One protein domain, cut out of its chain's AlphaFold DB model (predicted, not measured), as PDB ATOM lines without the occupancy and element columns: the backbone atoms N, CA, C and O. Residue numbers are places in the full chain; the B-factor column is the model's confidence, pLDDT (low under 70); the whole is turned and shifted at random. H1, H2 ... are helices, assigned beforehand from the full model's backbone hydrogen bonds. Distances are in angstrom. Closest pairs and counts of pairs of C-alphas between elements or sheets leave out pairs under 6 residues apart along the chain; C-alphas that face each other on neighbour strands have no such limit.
ATOM      1  N   ASP A  60      11.455 153.743  46.219       92.00
ATOM      2  CA  ASP A  60      11.628 152.919  47.433       92.00
ATOM      3  C   ASP A  60      12.840 151.961  47.365       92.00
ATOM      4  O   ASP A  60      12.889 150.914  48.012       92.00
ATOM      5  N   ASN A  61      13.865 152.326  46.581       92.62
ATOM      6  CA  ASN A  61      15.066 151.519  46.373       92.62
ATOM      7  C   ASN A  61      16.073 151.813  47.487       92.62
ATOM      8  O   ASN A  61      17.146 152.400  47.294       92.62
ATOM      9  N   MET A  62      15.650 151.477  48.698       94.19
ATOM     10  CA  MET A  62      16.383 151.680  49.931       94.19
ATOM     11  C   MET A  62      16.266 150.441  50.805       94.19
ATOM     12  O   MET A  62      15.294 149.694  50.749       94.19
ATOM     13  N   THR A  63      17.246 150.259  51.685       95.19
ATOM     14  CA  THR A  63      17.290 149.107  52.592       95.19
ATOM     15  C   THR A  63      16.031 148.996  53.450       95.19
ATOM     16  O   THR A  63      15.598 147.889  53.739       95.19
ATOM     17  N   TYR A  64      15.430 150.113  53.871       94.38
ATOM     18  CA  TYR A  64      14.175 150.078  54.626       94.38
ATOM     19  C   TYR A  64      12.986 149.613  53.773       94.38
ATOM     20  O   TYR A  64      12.217 148.774  54.232       94.38
ATOM     21  N   GLY A  65      12.870 150.099  52.532       94.31
ATOM     22  CA  GLY A  65      11.833 149.662  51.593       94.31
ATOM     23  C   GLY A  65      11.890 148.156  51.348       94.31
ATOM     24  O   GLY A  65      10.884 147.464  51.502       94.31
ATOM     25  N   GLN A  66      13.096 147.629  51.111       94.75
ATOM     26  CA  GLN A  66      13.311 146.189  50.965       94.75
ATOM     27  C   GLN A  66      12.947 145.415  52.240       94.75
ATOM     28  O   GLN A  66      12.193 144.455  52.168       94.75
ATOM     29  N   GLN A  67      13.409 145.862  53.413       96.75
ATOM     30  CA  GLN A  67      13.089 145.210  54.692       96.75
ATOM     31  C   GLN A  67      11.585 145.145  54.963       96.75
ATOM     32  O   GLN A  67      11.085 144.127  55.438       96.75
ATOM     33  N   ARG A  68      10.863 146.234  54.684       96.56
ATOM     34  CA  ARG A  68       9.409 146.287  54.833       96.56
ATOM     35  C   ARG A  68       8.732 145.288  53.900       96.56
ATOM     36  O   ARG A  68       7.902 144.520  54.370       96.56
ATOM     37  N   LYS A  69       9.119 145.266  52.623       95.88
ATOM     38  CA  LYS A  69       8.578 144.322  51.643       95.88
ATOM     39  C   LYS A  69       8.828 142.871  52.062       95.88
ATOM     40  O   LYS A  69       7.893 142.083  52.109       95.88
ATOM     41  N   ASP A  70      10.059 142.544  52.449       97.06
ATOM     42  CA  ASP A  70      10.425 141.196  52.892       97.06
ATOM     43  C   ASP A  70       9.620 140.770  54.134       97.06
ATOM     44  O   ASP A  70       9.207 139.615  54.259       97.06
ATOM     45  N   TYR A  71       9.376 141.704  55.060       97.38
ATOM     46  CA  TYR A  71       8.542 141.468  56.237       97.38
ATOM     47  C   TYR A  71       7.074 141.233  55.867       97.38
ATOM     48  O   TYR A  71       6.472 140.270  56.348       97.38
ATOM     49  N   GLU A  72       6.499 142.087  55.021       97.19
ATOM     50  CA  GLU A  72       5.121 141.953  54.542       97.19
ATOM     51  C   GLU A  72       4.925 140.613  53.827       97.19
ATOM     52  O   GLU A  72       4.029 139.853  54.200       97.19
ATOM     53  N   ASP A  73       5.817 140.263  52.899       97.25
ATOM     54  CA  ASP A  73       5.789 138.999  52.158       97.25
ATOM     55  C   ASP A  73       5.869 137.786  53.104       97.25
ATOM     56  O   ASP A  73       5.109 136.821  52.967       97.25
ATOM     57  N   ALA A  74       6.740 137.834  54.117       97.94
ATOM     58  CA  ALA A  74       6.849 136.770  55.113       97.94
ATOM     59  C   ALA A  74       5.576 136.626  55.968       97.94
ATOM     60  O   ALA A  74       5.161 135.506  56.281       97.94
ATOM     61  N   VAL A  75       4.941 137.740  56.345       97.56
ATOM     62  CA  VAL A  75       3.675 137.733  57.093       97.56
ATOM     63  C   VAL A  75       2.538 137.195  56.227       97.56
ATOM     64  O   VAL A  75       1.781 136.346  56.700       97.56
ATOM     65  N   PHE A  76       2.428 137.635  54.972       95.94
ATOM     66  CA  PHE A  76       1.426 137.127  54.035       95.94
ATOM     67  C   PHE A  76       1.572 135.626  53.821       95.94
ATOM     68  O   PHE A  76       0.589 134.895  53.933       95.94
ATOM     69  N   LYS A  77       2.801 135.144  53.617       96.00
ATOM     70  CA  LYS A  77       3.076 133.715  53.475       96.00
ATOM     71  C   LYS A  77       2.626 132.914  54.698       96.00
ATOM     72  O   LYS A  77       1.922 131.924  54.542       96.00
ATOM     73  N   LYS A  78       2.956 133.367  55.912       96.62
ATOM     74  CA  LYS A  78       2.512 132.691  57.145       96.62
ATOM     75  C   LYS A  78       0.995 132.654  57.288       96.62
ATOM     76  O   LYS A  78       0.459 131.668  57.779       96.62
ATOM     77  N   ARG A  79       0.304 133.725  56.889       95.00
ATOM     78  CA  ARG A  79      -1.164 133.762  56.909       95.00
ATOM     79  C   ARG A  79      -1.751 132.768  55.913       95.00
ATOM     80  O   ARG A  79      -2.668 132.055  56.285       95.00
ATOM     81  N   LEU A  80      -1.198 132.685  54.703       93.75
ATOM     82  CA  LEU A  80      -1.612 131.704  53.695       93.75
ATOM     83  C   LEU A  80      -1.389 130.263  54.161       93.75
ATOM     84  O   LEU A  80      -2.273 129.433  54.001       93.75
ATOM     85  N   GLU A  81      -0.242 129.973  54.774       94.38
ATOM     86  CA  GLU A  81       0.064 128.641  55.320       94.38
ATOM     87  C   GLU A  81      -0.837 128.252  56.505       94.38
ATOM     88  O   GLU A  81      -0.992 127.066  56.789       94.38
ATOM     89  N   ALA A  82      -1.420 129.233  57.200       94.25
ATOM     90  CA  ALA A  82      -2.330 129.013  58.322       94.25
ATOM     91  C   ALA A  82      -3.811 128.884  57.915       94.25
ATOM     92  O   ALA A  82      -4.619 128.511  58.764       94.25
ATOM     93  N   MET A  83      -4.174 129.198  56.664       94.38
ATOM     94  CA  MET A  83      -5.548 129.066  56.160       94.38
ATOM     95  C   MET A  83      -5.900 127.610  55.854       94.38
ATOM     96  O   MET A  83      -5.040 126.810  55.471       94.38
ATOM     97  N   THR A  84      -7.183 127.265  55.967       94.31
ATOM     98  CA  THR A  84      -7.665 125.948  55.540       94.31
ATOM     99  C   THR A  84      -7.757 125.860  54.009       94.31
ATOM    100  O   THR A  84      -7.860 126.883  53.320       94.31
ATOM    101  N   PRO A  85      -7.746 124.647  53.425       91.94
ATOM    102  CA  PRO A  85      -7.915 124.474  51.983       91.94
ATOM    103  C   PRO A  85      -9.211 125.095  51.441       91.94
ATOM    104  O   PRO A  85      -9.224 125.598  50.318       91.94
ATOM    105  N   GLU A  86     -10.291 125.086  52.228       91.56
ATOM    106  CA  GLU A  86     -11.574 125.686  51.853       91.56
ATOM    107  C   GLU A  86     -11.489 127.216  51.765       91.56
ATOM    108  O   GLU A  86     -11.995 127.796  50.803       91.56
ATOM    109  N   GLU A  87     -10.811 127.859  52.722       92.94
ATOM    110  CA  GLU A  87     -10.581 129.310  52.735       92.94
ATOM    111  C   GLU A  87      -9.722 129.745  51.541       92.94
ATOM    112  O   GLU A  87     -10.048 130.714  50.851       92.94
ATOM    113  N   ILE A  88      -8.667 128.985  51.225       92.81
ATOM    114  CA  ILE A  88      -7.821 129.237  50.048       92.81
ATOM    115  C   ILE A  88      -8.636 129.089  48.755       92.81
ATOM    116  O   ILE A  88      -8.538 129.937  47.867       92.81
ATOM    117  N   ALA A  89      -9.463 128.046  48.643       92.62
ATOM    118  CA  ALA A  89     -10.311 127.823  47.473       92.62
ATOM    119  C   ALA A  89     -11.414 128.886  47.323       92.62
ATOM    120  O   ALA A  89     -11.846 129.178  46.208       92.62
ATOM    121  N   GLN A  90     -11.910 129.455  48.423       94.50
ATOM    122  CA  GLN A  90     -12.820 130.598  48.372       94.50
ATOM    123  C   GLN A  90     -12.098 131.851  47.862       94.50
ATOM    124  O   GLN A  90     -12.552 132.461  46.900       94.50
ATOM    125  N   MET A  91     -10.943 132.185  48.434       92.19
ATOM    126  CA  MET A  91     -10.159 133.356  48.034       92.19
ATOM    127  C   MET A  91      -9.699 133.286  46.566       92.19
ATOM    128  O   MET A  91      -9.709 134.293  45.865       92.19
ATOM    129  N   GLN A  92      -9.335 132.099  46.064       93.12
ATOM    130  CA  GLN A  92      -9.012 131.908  44.642       93.12
ATOM    131  C   GLN A  92     -10.205 132.214  43.729       93.12
ATOM    132  O   GLN A  92     -10.025 132.884  42.714       93.12
ATOM    133  N   ARG A  93     -11.416 131.783  44.113       94.38
ATOM    134  CA  ARG A  93     -12.648 132.091  43.372       94.38
ATOM    135  C   ARG A  93     -12.928 133.594  43.347       94.38
ATOM    136  O   ARG A  93     -13.195 134.130  42.280       94.38
ATOM    137  N   GLU A  94     -12.788 134.277  44.483       94.44
ATOM    138  CA  GLU A  94     -12.979 135.734  44.570       94.44
ATOM    139  C   GLU A  94     -12.006 136.501  43.648       94.44
ATOM    140  O   GLU A  94     -12.417 137.419  42.940       94.44
ATOM    141  N   ILE A  95     -10.734 136.085  43.579       94.44
ATOM    142  CA  ILE A  95      -9.725 136.691  42.686       94.44
ATOM    143  C   ILE A  95     -10.055 136.451  41.204       94.44
ATOM    144  O   ILE A  95      -9.832 137.332  40.368       94.44
ATOM    145  N   GLU A  96     -10.527 135.255  40.844       94.44
ATOM    146  CA  GLU A  96     -10.932 134.941  39.468       94.44
ATOM    147  C   GLU A  96     -12.139 135.778  39.035       94.44
ATOM    148  O   GLU A  96     -12.113 136.357  37.947       94.44
ATOM    149  N   GLU A  97     -13.142 135.917  39.905       94.62
ATOM    150  CA  GLU A  97     -14.311 136.766  39.668       94.62
ATOM    151  C   GLU A  97     -13.920 138.240  39.474       94.62
ATOM    152  O   GLU A  97     -14.417 138.892  38.552       94.62
ATOM    153  N   GLU A  98     -12.992 138.760  40.285       92.81
ATOM    154  CA  GLU A  98     -12.506 140.139  40.174       92.81
ATOM    155  C   GLU A  98     -11.715 140.386  38.879       92.81
ATOM    156  O   GLU A  98     -11.882 141.431  38.261       92.81
ATOM    157  N   LYS A  99     -10.915 139.419  38.406       90.50
ATOM    158  CA  LYS A  99     -10.190 139.528  37.121       90.50
ATOM    159  C   LYS A  99     -11.099 139.514  35.893       90.50
ATOM    160  O   LYS A  99     -10.681 139.970  34.831       90.50
ATOM    161  N   THR A 100     -12.281 138.910  36.006       87.12
ATOM    162  CA  THR A 100     -13.276 138.853  34.923       87.12
ATOM    163  C   THR A 100     -14.227 140.052  34.889       87.12
ATOM    164  O   THR A 100     -14.995 140.173  33.934       87.12
ATOM    165  N   LYS A 101     -14.180 140.923  35.905       68.69
ATOM    166  CA  LYS A 101     -14.844 142.234  35.918       68.69
ATOM    167  C   LYS A 101     -13.998 143.298  35.226       68.69
ATOM    168  O   LYS A 101     -14.628 144.197  34.627       68.69
TER     169      LYS A 101
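What this domain is: This is residues 60 to 101 of the 101 residues of an uncharacterized protein of Microcystis aeruginosa SPC777 (UniProt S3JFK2). Two helices, H1 and then H2, meet near their ends in an open, flat V, with the tight link between them at the corner. Beyond that corner the two arms spread away from each other. The printed part has 42 residues, with two named helices and no named strand, and its class is all helix. The whole is extended, with a radius of gyration of the C-alphas of 14.3 A, and spans 36 by 27 by 5 A.

Where its parts are: H1 covers residues 63 to 82, from C-alpha 63 at (17.290, 149.107, 52.592), and is 28.7 A long from first to last C-alpha. H2 covers residues 85 to 99, 21.3 A long, and ends at C-alpha 99 at (-10.190, 139.528, 37.121).

How they stand to each other: H1 and H2 are close but not clearly touching; their closest C-alphas, those of Leu 80 and Ile 88, are 7.6 A apart. They run opposite ways at a steep tilt of 57 degrees. In H1 and H2 every O i to N i+4 pair is within hydrogen-bond range.

The domain as a whole: The C-alphas farthest apart, those of Met 62 and Glu 86, are 38.2 A apart. The printed part has no cut. The mean pLDDT of the printed part is 93.8, and residue 101 is under 70.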